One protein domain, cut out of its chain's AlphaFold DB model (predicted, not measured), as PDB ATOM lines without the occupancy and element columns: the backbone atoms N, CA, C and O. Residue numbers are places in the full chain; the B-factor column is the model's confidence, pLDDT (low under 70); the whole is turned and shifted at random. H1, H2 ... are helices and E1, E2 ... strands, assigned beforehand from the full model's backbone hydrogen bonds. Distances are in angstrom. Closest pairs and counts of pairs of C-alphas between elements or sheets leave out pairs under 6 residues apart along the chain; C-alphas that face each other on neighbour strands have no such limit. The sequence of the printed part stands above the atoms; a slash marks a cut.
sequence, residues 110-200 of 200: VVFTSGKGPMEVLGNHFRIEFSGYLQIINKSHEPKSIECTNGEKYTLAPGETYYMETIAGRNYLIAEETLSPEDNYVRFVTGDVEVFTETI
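Overview. This is residues 110 to 200 of the 200 residues of an uncharacterized protein of Sphingobacterium sp. JUb20 (UniProt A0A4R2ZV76). Two strongly twisted sheets lie face to face as a sandwich: a five-stranded sheet, E2 E1 E4 E7 E8, covers a four-stranded one, E6 E5 E3 E9. The short helix H1 lies beyond the sandwich, on neither sheet, and the chain returns from it to add the last strand, E9, at the edge of the smaller sheet. The 91 printed residues run E1 E2 E3 E4 E5 E6 E7 E8 H1 E9; the larger sheet is antiparallel, the smaller mixed, and the class is mostly strand. The whole is compact, with a radius of gyration of the C-alphas of 12.3 A, and spans 34 by 25 by 23 A.

Arrangement. In the larger sheet E4, residues 133 to 138, is antiparallel to E7, residues 161 to 167, with N 134 and O 164 2.8 A apart. E1, residues 110 to 114, is antiparallel to E4, with N 113 and O 135 at 2.8 A. E2, residues 117 to 122, forms a hairpin with E1; N 119 and O 112 are 2.8 A apart. E8, residues 170 to 175, forms a hairpin with E7, N 163 and O 174 being 2.8 A apart. In the other sheet E5, residues 144 to 148, is parallel to E3, residues 125 to 129, with N 147 and O 126 at 2.8 A. E6, residues 153 to 156, forms a hairpin with E5, with N 154 and O 146 at 2.8 A. E9, residues 196 to 199, is antiparallel to E3, with N 129 and O 196 at 3.2 A. The facing parts of the two sheets are 9.4 A centre to centre, and their best planes are 13 degrees apart. The closest C-alphas of edge strands E6 and E8, Tyr 154 and Leu 173, are 7.5 A apart; those of edge strands E2 and E9, Val 121 and Thr 197, are 7.9 A apart. H1, residues 181 to 187, is only just not on the larger sheet, with 4 pairs of C-alphas within 10 A. In H1, 0 of 3 O i to N i+4 pairs and 1 of 4 O i to N i+3 pairs are within hydrogen-bond range.

Along the chain. E1 begins at C-alpha 110, (-50.482, 55.280, 17.085). E7, the longest strand, measures 19.6 A from first to last C-alpha, E2 16.8 A, and E4 and E8 16.5 A each. H1 measures 11.2 A. E9 ends at C-alpha 199, (-48.434, 56.466, 5.809).

Size, cuts and confidence. The two C-alphas farthest apart, Glu 182 and Ile 200, are 36.8 A apart. The printed part has no cut and no long link. The mean pLDDT of the printed part is 77.5; residues 115 to 116 and 180 to 200 are under 70.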
ATOM      1  N   VAL A 110     -51.481  56.070  16.376       85.00
ATOM      2  CA  VAL A 110     -50.482  55.280  17.085       85.00
ATOM      3  C   VAL A 110     -49.396  56.231  17.562       85.00
ATOM      4  O   VAL A 110     -48.912  57.071  16.801       85.00
ATOM      5  N   VAL A 111     -49.022  56.113  18.833       87.00
ATOM      6  CA  VAL A 111     -47.902  56.862  19.402       87.00
ATOM      7  C   VAL A 111     -46.672  55.976  19.413       87.00
ATOM      8  O   VAL A 111     -46.659  54.921  20.043       87.00
ATOM      9  N   PHE A 112     -45.632  56.440  18.737       85.12
ATOM     10  CA  PHE A 112     -44.306  55.852  18.719       85.12
ATOM     11  C   PHE A 112     -43.410  56.637  19.671       85.12
ATOM     12  O   PHE A 112     -43.196  57.830  19.472       85.12
ATOM     13  N   THR A 113     -42.874  55.992  20.701       81.12
ATOM     14  CA  THR A 113     -41.955  56.625  21.651       81.12
ATOM     15  C   THR A 113     -40.552  56.067  21.460       81.12
ATOM     16  O   THR A 113     -40.325  54.860  21.547       81.12
ATOM     17  N   SER A 114     -39.625  56.979  21.171       76.56
ATOM     18  CA  SER A 114     -38.225  56.716  20.832       76.56
ATOM     19  C   SER A 114     -37.294  57.575  21.699       76.56
ATOM     20  O   SER A 114     -37.761  58.452  22.429       76.56
ATOM     21  N   GLY A 115     -35.973  57.410  21.563       68.12
ATOM     22  CA  GLY A 115     -34.993  58.291  22.219       68.12
ATOM     23  C   GLY A 115     -35.122  59.776  21.833       68.12
ATOM     24  O   GLY A 115     -34.726  60.651  22.601       68.12
ATOM     25  N   LYS A 116     -35.737  60.087  20.680       69.88
ATOM     26  CA  LYS A 116     -36.026  61.465  20.236       69.88
ATOM     27  C   LYS A 116     -37.316  62.043  20.839       69.88
ATOM     28  O   LYS A 116     -37.624  63.211  20.610       69.88
ATOM     29  N   GLY A 117     -38.053  61.246  21.613       70.88
ATOM     30  CA  GLY A 117     -39.341  61.598  22.201       70.88
ATOM     31  C   GLY A 117     -40.529  60.898  21.527       70.88
ATOM     32  O   GLY A 117     -40.343  60.075  20.621       70.88
ATOM     33  N   PRO A 118     -41.753  61.190  22.004       80.38
ATOM     34  CA  PRO A 118     -42.984  60.638  21.453       80.38
ATOM     35  C   PRO A 118     -43.367  61.320  20.134       80.38
ATOM     36  O   PRO A 118     -43.325  62.545  20.014       80.38
ATOM     37  N   MET A 119     -43.793  60.519  19.163       80.44
ATOM     38  CA  MET A 119     -44.330  60.939  17.875       80.44
ATOM     39  C   MET A 119     -45.684  60.273  17.653       80.44
ATOM     40  O   MET A 119     -45.816  59.057  17.760       80.44
ATOM     41  N   GLU A 120     -46.692  61.070  17.331       84.88
ATOM     42  CA  GLU A 120     -48.036  60.584  17.039       84.88
ATOM     43  C   GLU A 120     -48.256  60.513  15.529       84.88
ATOM     44  O   GLU A 120     -47.972  61.474  14.811       84.88
ATOM     45  N   VAL A 121     -48.760  59.377  15.050       82.50
ATOM     46  CA  VAL A 121     -49.024  59.146  13.628       82.50
ATOM     47  C   VAL A 121     -50.467  58.703  13.443       82.50
ATOM     48  O   VAL A 121     -50.950  57.782  14.104       82.50
ATOM     49  N   LEU A 122     -51.154  59.361  12.514       84.69
ATOM     50  CA  LEU A 122     -52.538  59.072  12.153       84.69
ATOM     51  C   LEU A 122     -52.574  58.132  10.941       84.69
ATOM     52  O   LEU A 122     -51.827  58.320   9.980       84.69
ATOM     53  N   GLY A 123     -53.439  57.121  10.983       81.31
ATOM     54  CA  GLY A 123     -53.578  56.129   9.913       81.31
ATOM     55  C   GLY A 123     -54.044  54.770  10.428       81.31
ATOM     56  O   GLY A 123     -54.264  54.597  11.625       81.31
ATOM     57  N   ASN A 124     -54.210  53.809   9.517       84.88
ATOM     58  CA  ASN A 124     -54.579  52.417   9.832       84.88
ATOM     59  C   ASN A 124     -53.437  51.428   9.563       84.88
ATOM     60  O   ASN A 124     -53.388  50.342  10.150       84.88
ATOM     61  N   HIS A 125     -52.530  51.813   8.670       85.75
ATOM     62  CA  HIS A 125     -51.379  51.034   8.264       85.75
ATOM     63  C   HIS A 125     -50.148  51.933   8.224       85.75
ATOM     64  O   HIS A 125     -50.193  53.020   7.645       85.75
ATOM     65  N   PHE A 126     -49.066  51.478   8.844       84.62
ATOM     66  CA  PHE A 126     -47.833  52.243   8.963       84.62
ATOM     67  C   PHE A 126     -46.665  51.390   8.517       84.62
ATOM     68  O   PHE A 126     -46.500  50.269   9.004       84.62
ATOM     69  N   ARG A 127     -45.822  51.937   7.644       85.69
ATOM     70  CA  ARG A 127     -44.493  51.378   7.439       85.69
ATOM     71  C   ARG A 127     -43.530  52.042   8.407       85.69
ATOM     72  O   ARG A 127     -43.482  53.270   8.459       85.69
ATOM     73  N   ILE A 128     -42.787  51.230   9.154       84.25
ATOM     74  CA  ILE A 128     -41.788  51.720  10.104       84.25
ATOM     75  C   ILE A 128     -40.398  51.191   9.771       84.25
ATOM     76  O   ILE A 128     -40.202  50.014   9.452       84.25
ATOM     77  N   GLU A 129     -39.427  52.081   9.904       81.56
ATOM     78  CA  GLU A 129     -38.012  51.756   9.990       81.56
ATOM     79  C   GLU A 129     -37.494  52.294  11.319       81.56
ATOM     80  O   GLU A 129     -37.724  53.462  11.643       81.56
ATOM     81  N   PHE A 130     -36.852  51.426  12.102       79.19
ATOM     82  CA  PHE A 130     -36.270  51.792  13.384       79.19
ATOM     83  C   PHE A 130     -35.027  50.957  13.696       79.19
ATOM     84  O   PHE A 130     -34.864  49.831  13.219       79.19
ATOM     85  N   SER A 131     -34.153  51.516  14.529       72.88
ATOM     86  CA  SER A 131     -33.012  50.829  15.131       72.88
ATOM     87  C   SER A 131     -33.216  50.727  16.639       72.88
ATOM     88  O   SER A 131     -33.660  51.683  17.267       72.88
ATOM     89  N   GLY A 132     -32.878  49.582  17.232       75.06
ATOM     90  CA  GLY A 132     -32.935  49.401  18.683       75.06
ATOM     91  C   GLY A 132     -34.340  49.094  19.198       75.06
ATOM     92  O   GLY A 132     -34.895  48.052  18.858       75.06
ATOM     93  N   TYR A 133     -34.870  49.973  20.053       77.44
ATOM     94  CA  TYR A 133     -36.064  49.726  20.863       77.44
ATOM     95  C   TYR A 133     -37.149  50.782  20.653       77.44
ATOM     96  O   TYR A 133     -36.914  51.967  20.858       77.44
ATOM     97  N   LEU A 134     -38.363  50.364  20.320       81.81
ATOM     98  CA  LEU A 134     -39.475  51.262  20.037       81.81
ATOM     99  C   LEU A 134     -40.678  50.916  20.910       81.81
ATOM    100  O   LEU A 134     -41.186  49.800  20.850       81.81
ATOM    101  N   GLN A 135     -41.175  51.877  21.686       85.81
ATOM    102  CA  GLN A 135     -42.471  51.727  22.348       85.81
ATOM    103  C   GLN A 135     -43.578  52.210  21.414       85.81
ATOM    104  O   GLN A 135     -43.467  53.264  20.789       85.81
ATOM    105  N   ILE A 136     -44.655  51.441  21.332       88.19
ATOM    106  CA  ILE A 136     -45.770  51.654  20.418       88.19
ATOM    107  C   ILE A 136     -47.056  51.571  21.229       88.19
ATOM    108  O   ILE A 136     -47.310  50.566  21.879       88.19
ATOM    109  N   ILE A 137     -47.877  52.613  21.187       88.75
ATOM    110  CA  ILE A 137     -49.151  52.657  21.909       88.75
ATOM    111  C   ILE A 137     -50.257  52.898  20.893       88.75
ATOM    112  O   ILE A 137     -50.278  53.943  20.235       88.75
ATOM    113  N   ASN A 138     -51.186  51.953  20.769       90.50
ATOM    114  CA  ASN A 138     -52.379  52.165  19.959       90.50
ATOM    115  C   ASN A 138     -53.437  52.895  20.793       90.50
ATOM    116  O   ASN A 138     -54.140  52.280  21.588       90.50
ATOM    117  N   LYS A 139     -53.568  54.210  20.601       87.00
ATOM    118  CA  LYS A 139     -54.572  55.021  21.311       87.00
ATOM    119  C   LYS A 139     -55.964  54.950  20.681       87.00
ATOM    120  O   LYS A 139     -56.921  55.456  21.261       87.00
ATOM    121  N   SER A 140     -56.083  54.337  19.506       84.50
ATOM    122  CA  SER A 140     -57.348  54.245  18.790       84.50
ATOM    123  C   SER A 140     -58.239  53.118  19.319       84.50
ATOM    124  O   SER A 140     -57.774  52.167  19.947       84.50
ATOM    125  N   HIS A 141     -59.534  53.212  19.016       84.81
ATOM    126  CA  HIS A 141     -60.524  52.178  19.333       84.81
ATOM    127  C   HIS A 141     -60.532  51.014  18.332       84.81
ATOM    128  O   HIS A 141     -61.238  50.028  18.541       84.81
ATOM    129  N   GLU A 142     -59.748  51.114  17.257       87.19
ATOM    130  CA  GLU A 142     -59.677  50.115  16.199       87.19
ATOM    131  C   GLU A 142     -58.296  49.444  16.155       87.19
ATOM    132  O   GLU A 142     -57.284  50.042  16.532       87.19
ATOM    133  N   PRO A 143     -58.211  48.183  15.702       89.94
ATOM    134  CA  PRO A 143     -56.925  47.556  15.456       89.94
ATOM    135  C   PRO A 143     -56.138  48.321  14.391       89.94
ATOM    136  O   PRO A 143     -56.674  48.698  13.347       89.94
ATOM    137  N   LYS A 144     -54.843  48.507  14.633       90.06
ATOM    138  CA  LYS A 144     -53.919  49.156  13.693       90.06
ATOM    139  C   LYS A 144     -52.878  48.156  13.220       90.06
ATOM    140  O   LYS A 144     -52.640  47.148  13.878       90.06
ATOM    141  N   SER A 145     -52.258  48.411  12.075       89.81
ATOM    142  CA  SER A 145     -51.267  47.496  11.504       89.81
ATOM    143  C   SER A 145     -49.948  48.193  11.211       89.81
ATOM    144  O   SER A 145     -49.919  49.336  10.757       89.81
ATOM    145  N   ILE A 146     -48.856  47.486  11.470       89.69
ATOM    146  CA  ILE A 146     -47.492  47.945  11.236       89.69
ATOM    147  C   ILE A 146     -46.804  46.969  10.293       89.69
ATOM    148  O   ILE A 146     -46.888  45.759  10.489       89.69
ATOM    149  N   GLU A 147     -46.106  47.498   9.296       89.44
ATOM    150  CA  GLU A 147     -45.199  46.768   8.417       89.44
ATOM    151  C   GLU A 147     -43.764  47.250   8.658       89.44
ATOM    152  O   GLU A 147     -43.463  48.438   8.544       89.44
ATOM    153  N   CYS A 148     -42.870  46.326   8.995       86.25
ATOM    154  CA  CYS A 148     -41.445  46.615   9.116       86.25
ATOM    155  C   CYS A 148     -40.763  46.558   7.741       86.25
ATOM    156  O   CYS A 148     -41.261  45.925   6.810       86.25
ATOM    157  N   THR A 149     -39.578  47.157   7.606       80.62
ATOM    158  CA  THR A 149     -38.809  47.173   6.342       80.62
ATOM    159  C   THR A 149     -38.445  45.788   5.798       80.62
ATOM    160  O   THR A 149     -38.253  45.631   4.594       80.62
ATOM    161  N   ASN A 150     -38.398  44.762   6.651       80.81
ATOM    162  CA  ASN A 150     -38.194  43.368   6.246       80.81
ATOM    163  C   ASN A 150     -39.479  42.668   5.743       80.81
ATOM    164  O   ASN A 150     -39.435  41.486   5.405       80.81
ATOM    165  N   GLY A 151     -40.609  43.381   5.684       83.31
ATOM    166  CA  GLY A 151     -41.912  42.881   5.245       83.31
ATOM    167  C   GLY A 151     -42.736  42.193   6.338       83.31
ATOM    168  O   GLY A 151     -43.854  41.753   6.060       83.31
ATOM    169  N   GLU A 152     -42.224  42.091   7.571       87.69
ATOM    170  CA  GLU A 152     -42.977  41.540   8.701       87.69
ATOM    171  C   GLU A 152     -44.125  42.475   9.088       87.69
ATOM    172  O   GLU A 152     -43.950  43.691   9.194       87.69
ATOM    173  N   LYS A 153     -45.313  41.896   9.298       90.56
ATOM    174  CA  LYS A 153     -46.529  42.633   9.645       90.56
ATOM    175  C   LYS A 153     -47.006  42.265  11.035       90.56
ATOM    176  O   LYS A 153     -47.092  41.085  11.370       90.56
ATOM    177  N   TYR A 154     -47.399  43.279  11.789       91.00
ATOM    178  CA  TYR A 154     -47.938  43.131  13.130       91.00
ATOM    179  C   TYR A 154     -49.247  43.896  13.276       91.00
ATOM    180  O   TYR A 154     -49.436  44.954  12.671       91.00
ATOM    181  N   THR A 155     -50.139  43.363  14.105       92.00
ATOM    182  CA  THR A 155     -51.416  43.992  14.445       92.00
ATOM    183  C   THR A 155     -51.358  44.477  15.883       92.00
ATOM    184  O   THR A 155     -50.985  43.722  16.777       92.00
ATOM    185  N   LEU A 156     -51.748  45.729  16.094       91.19
ATOM    186  CA  LEU A 156     -51.844  46.369  17.396       91.19
ATOM    187  C   LEU A 156     -53.305  46.374  17.835       91.19
ATOM    188  O   LEU A 156     -54.159  46.921  17.131       91.19
ATOM    189  N   ALA A 157     -53.597  45.791  18.992       90.19
ATOM    190  CA  ALA A 157     -54.927  45.845  19.576       90.19
ATOM    191  C   ALA A 157     -55.239  47.260  20.113       90.19
ATOM    192  O   ALA A 157     -54.315  48.016  20.421       90.19
ATOM    193  N   PRO A 158     -56.521  47.655  20.175       89.69
ATOM    194  CA  PRO A 158     -56.940  48.942  20.732       89.69
ATOM    195  C   PRO A 158     -56.512  49.114  22.192       89.69
ATOM    196  O   PRO A 158     -56.762  48.229  23.003       89.69
ATOM    197  N   GLY A 159     -55.925  50.259  22.538       85.56
ATOM    198  CA  GLY A 159     -55.547  50.599  23.915       85.56
ATOM    199  C   GLY A 159     -54.310  49.881  24.457       85.56
ATOM    200  O   GLY A 159     -53.921  50.150  25.591       85.56
ATOM    201  N   GLU A 160     -53.684  49.007  23.668       86.25
ATOM    202  CA  GLU A 160     -52.543  48.208  24.107       86.25
ATOM    203  C   GLU A 160     -51.201  48.905  23.852       86.25
ATOM    204  O   GLU A 160     -50.997  49.606  22.847       86.25
ATOM    205  N   THR A 161     -50.267  48.653  24.770       87.31
ATOM    206  CA  THR A 161     -48.864  49.058  24.665       87.31
ATOM    207  C   THR A 161     -48.030  47.878  24.196       87.31
ATOM    208  O   THR A 161     -48.091  46.774  24.743       87.31
ATOM    209  N   TYR A 162     -47.185  48.137  23.211       88.62
ATOM    210  CA  TYR A 162     -46.240  47.180  22.681       88.62
ATOM    211  C   TYR A 162     -44.828  47.741  22.680       88.62
ATOM    212  O   TYR A 162     -44.598  48.947  22.594       88.62
ATOM    213  N   TYR A 163     -43.879  46.822  22.694       86.25
ATOM    214  CA  TYR A 163     -42.465  47.091  22.587       86.25
ATOM    215  C   TYR A 163     -41.915  46.322  21.403       86.25
ATOM    216  O   TYR A 163     -42.111  45.109  21.291       86.25
ATOM    217  N   MET A 164     -41.269  47.043  20.495       85.75
ATOM    218  CA  MET A 164     -40.666  46.476  19.308       85.75
ATOM    219  C   MET A 164     -39.147  46.579  19.385       85.75
ATOM    220  O   MET A 164     -38.602  47.645  19.659       85.75
ATOM    221  N   GLU A 165     -38.467  45.462  19.152       82.50
ATOM    222  CA  GLU A 165     -37.010  45.377  19.212       82.50
ATOM    223  C   GLU A 165     -36.463  44.657  17.981       82.50
ATOM    224  O   GLU A 165     -37.022  43.647  17.541       82.50
ATOM    225  N   THR A 166     -35.345  45.156  17.455       77.88
ATOM    226  CA  THR A 166     -34.633  44.526  16.337       77.88
ATOM    227  C   THR A 166     -33.390  43.806  16.846       77.88
ATOM    228  O   THR A 166     -32.391  44.439  17.185       77.88
ATOM    229  N   ILE A 167     -33.410  42.469  16.843       75.44
ATOM    230  CA  ILE A 167     -32.278  41.630  17.267       75.44
ATOM    231  C   ILE A 167     -31.800  40.809  16.070       75.44
ATOM    232  O   ILE A 167     -32.548  40.009  15.507       75.44
ATOM    233  N   ALA A 168     -30.538  40.993  15.669       72.75
ATOM    234  CA  ALA A 168     -29.909  40.260  14.562       72.75
ATOM    235  C   ALA A 168     -30.715  40.284  13.238       72.75
ATOM    236  O   ALA A 168     -30.734  39.303  12.494       72.75
ATOM    237  N   GLY A 169     -31.390  41.403  12.944       72.00
ATOM    238  CA  GLY A 169     -32.183  41.593  11.720       72.00
ATOM    239  C   GLY A 169     -33.591  40.985  11.752       72.00
ATOM    240  O   GLY A 169     -34.263  40.974  10.721       72.00
ATOM    241  N   ARG A 170     -34.041  40.482  12.907       77.69
ATOM    242  CA  ARG A 170     -35.427  40.055  13.144       77.69
ATOM    243  C   ARG A 170     -36.127  41.042  14.062       77.69
ATOM    244  O   ARG A 170     -35.517  41.487  15.037       77.69
ATOM    245  N   ASN A 171     -37.393  41.326  13.770       84.25
ATOM    246  CA  ASN A 171     -38.204  42.198  14.604       84.25
ATOM    247  C   ASN A 171     -39.041  41.356  15.564       84.25
ATOM    248  O   ASN A 171     -39.600  40.313  15.214       84.25
ATOM    249  N   TYR A 172     -39.126  41.818  16.801       83.56
ATOM    250  CA  TYR A 172     -39.923  41.194  17.843       83.56
ATOM    251  C   TYR A 172     -40.920  42.218  18.347       83.56
ATOM    252  O   TYR A 172     -40.508  43.282  18.790       83.56
ATOM    253  N   LEU A 173     -42.211  41.891  18.284       87.50
ATOM    254  CA  LEU A 173     -43.263  42.666  18.929       87.50
ATOM    255  C   LEU A 173     -43.670  41.964  20.222       87.50
ATOM    256  O   LEU A 173     -44.076  40.801  20.195       87.50
ATOM    257  N   ILE A 174     -43.567  42.676  21.334       86.50
ATOM    258  CA  ILE A 174     -43.856  42.165  22.670       86.50
ATOM    259  C   ILE A 174     -44.948  43.043  23.273       86.50
ATOM    260  O   ILE A 174     -44.784  44.257  23.353       86.50
ATOM    261  N   ALA A 175     -46.071  42.449  23.672       85.94
ATOM    262  CA  ALA A 175     -47.125  43.179  24.372       85.94
ATOM    263  C   ALA A 175     -46.708  43.426  25.827       85.94
ATOM    264  O   ALA A 175     -46.153  42.527  26.468       85.94
ATOM    265  N   GLU A 176     -46.982  44.617  26.359       82.56
ATOM    266  CA  GLU A 176     -46.612  44.986  27.731       82.56
ATOM    267  C   GLU A 176     -47.191  44.020  28.773       82.56
ATOM    268  O   GLU A 176     -46.492  43.642  29.709       82.56
ATOM    269  N   GLU A 177     -48.414  43.523  28.558       79.69
ATOM    270  CA  GLU A 177     -49.061  42.523  29.420       79.69
ATOM    271  C   GLU A 177     -48.264  41.213  29.578       79.69
ATOM    272  O   GLU A 177     -48.447  40.485  30.553       79.69
ATOM    273  N   THR A 178     -47.370  40.905  28.631       78.56
ATOM    274  CA  THR A 178     -46.556  39.680  28.648       78.56
ATOM    275  C   THR A 178     -45.204  39.855  29.337       78.56
ATOM    276  O   THR A 178     -44.498  38.866  29.544       78.56
ATOM    277  N   LEU A 179     -44.829  41.087  29.695       71.25
ATOM    278  CA  LEU A 179     -43.543  41.386  30.316       71.25
ATOM    279  C   LEU A 179     -43.620  41.309  31.842       71.25
ATOM    280  O   LEU A 179     -44.519  41.851  32.482       71.25
ATOM    281  N   SER A 180     -42.610  40.676  32.437       68.12
ATOM    282  CA  SER A 180     -42.359  40.796  33.871       68.12
ATOM    283  C   SER A 180     -41.952  42.240  34.207       68.12
ATOM    284  O   SER A 180     -41.195  42.848  33.444       68.12
ATOM    285  N   PRO A 181     -42.357  42.795  35.366       62.97
ATOM    286  CA  PRO A 181     -41.911  44.116  35.816       62.97
ATOM    287  C   PRO A 181     -40.381  44.292  35.836       62.97
ATOM    288  O   PRO A 181     -39.886  45.392  35.603       62.97
ATOM    289  N   GLU A 182     -39.633  43.212  36.087       59.88
ATOM    290  CA  GLU A 182     -38.162  43.213  36.103       59.88
ATOM    291  C   GLU A 182     -37.556  43.299  34.692       59.88
ATOM    292  O   GLU A 182     -36.553  43.986  34.491       59.88
ATOM    293  N   ASP A 183     -38.199  42.668  33.704       59.31
ATOM    294  CA  ASP A 183     -37.773  42.701  32.300       59.31
ATOM    295  C   ASP A 183     -38.055  44.055  31.647       59.31
ATOM    296  O   ASP A 183     -37.352  44.446  30.712       59.31
ATOM    297  N   ASN A 184     -39.051  44.783  32.167       58.50
ATOM    298  CA  ASN A 184     -39.378  46.128  31.716       58.50
ATOM    299  C   ASN A 184     -38.146  47.036  31.931       58.50
ATOM    300  O   ASN A 184     -37.569  47.524  30.971       58.50
ATOM    301  N   TYR A 185     -37.630  47.184  33.156       50.62
ATOM    302  CA  TYR A 185     -36.616  48.207  33.486       50.62
ATOM    303  C   TYR A 185     -35.294  48.134  32.687       50.62
ATOM    304  O   TYR A 185     -34.679  49.167  32.421       50.62
ATOM    305  N   VAL A 186     -34.844  46.939  32.288       53.44
ATOM    306  CA  VAL A 186     -33.509  46.741  31.686       53.44
ATOM    307  C   VAL A 186     -33.461  47.112  30.197       53.44
ATOM    308  O   VAL A 186     -32.429  47.595  29.732       53.44
ATOM    309  N   ARG A 187     -34.555  46.940  29.441       56.47
ATOM    310  CA  ARG A 187     -34.545  47.153  27.977       56.47
ATOM    311  C   ARG A 187     -34.568  48.627  27.555       56.47
ATOM    312  O   ARG A 187     -34.097  48.956  26.470       56.47
ATOM    313  N   PHE A 188     -35.050  49.531  28.412       54.38
ATOM    314  CA  PHE A 188     -35.241  50.949  28.055       54.38
ATOM    315  C   PHE A 188     -33.986  51.826  28.146       54.38
ATOM    316  O   PHE A 188     -34.020  52.974  27.710       54.38
ATOM    317  N   VAL A 189     -32.883  51.336  28.717       48.34
ATOM    318  CA  VAL A 189     -31.702  52.173  29.007       48.34
ATOM    319  C   VAL A 189     -30.775  52.340  27.786       48.34
ATOM    320  O   VAL A 189     -29.899  53.199  27.803       48.34
ATOM    321  N   THR A 190     -30.953  51.567  26.706       50.31
ATOM    322  CA  THR A 190     -29.910  51.412  25.664       50.31
ATOM    323  C   THR A 190     -30.341  51.658  24.211       50.31
ATOM    324  O   THR A 190     -29.626  51.248  23.299       50.31
ATOM    325  N   GLY A 191     -31.476  52.307  23.944       52.09
ATOM    326  CA  GLY A 191     -31.966  52.493  22.570       52.09
ATOM    327  C   GLY A 191     -31.741  53.891  21.983       52.09
ATOM    328  O   GLY A 191     -32.507  54.799  22.294       52.09
ATOM    329  N   ASP A 192     -30.786  54.041  21.060       52.38
ATOM    330  CA  ASP A 192     -30.801  55.130  20.068       52.38
ATOM    331  C   ASP A 192     -31.725  54.732  18.911       52.38
ATOM    332  O   ASP A 192     -31.520  53.706  18.256       52.38
ATOM    333  N   VAL A 193     -32.769  55.527  18.679       57.06
ATOM    334  CA  VAL A 193     -33.878  55.138  17.803       57.06
ATOM    335  C   VAL A 193     -34.215  56.285  16.866       57.06
ATOM    336  O   VAL A 193     -34.522  57.401  17.299       57.06
ATOM    337  N   GLU A 194     -34.191  55.998  15.570       60.28
ATOM    338  CA  GLU A 194     -34.733  56.868  14.532       60.28
ATOM    339  C   GLU A 194     -35.983  56.211  13.968       60.28
ATOM    340  O   GLU A 194     -35.917  55.071  13.532       60.28
ATOM    341  N   VAL A 195     -37.118  56.904  14.017       62.00
ATOM    342  CA  VAL A 195     -38.373  56.403  13.455       62.00
ATOM    343  C   VAL A 195     -38.608  57.105  12.126       62.00
ATOM    344  O   VAL A 195     -38.758  58.326  12.098       62.00
ATOM    345  N   PHE A 196     -38.681  56.337  11.041       65.31
ATOM    346  CA  PHE A 196     -39.170  56.823   9.752       65.31
ATOM    347  C   PHE A 196     -40.537  56.198   9.494       65.31
ATOM    348  O   PHE A 196     -40.652  54.980   9.367       65.31
ATOM    349  N   THR A 197     -41.580  57.029   9.474       64.88
ATOM    350  CA  THR A 197     -42.951  56.589   9.194       64.88
ATOM    351  C   THR A 197     -43.395  57.072   7.828       64.88
ATOM    352  O   THR A 197     -43.371  58.275   7.563       64.88
ATOM    353  N   GLU A 198     -43.865  56.143   7.002       63.84
ATOM    354  CA  GLU A 198     -44.607  56.439   5.779       63.84
ATOM    355  C   GLU A 198     -46.040  55.919   5.953       63.84
ATOM    356  O   GLU A 198     -46.261  54.732   6.217       63.84
ATOM    357  N   THR A 199     -47.015  56.827   5.866       61.12
ATOM    358  CA  THR A 199     -48.434  56.466   5.809       61.12
ATOM    359  C   THR A 199     -48.748  56.045   4.377       61.12
ATOM    360  O   THR A 199     -48.531  56.834   3.456       61.12
ATOM    361  N   ILE A 200     -49.222  54.809   4.196       57.06
ATOM    362  CA  ILE A 200     -49.609  54.247   2.888       57.06
ATOM    363  C   ILE A 200     -51.088  54.522   2.617       57.06
ATOM    364  O   ILE A 200     -51.894  54.355   3.562       57.06
TER     365      ILE A 200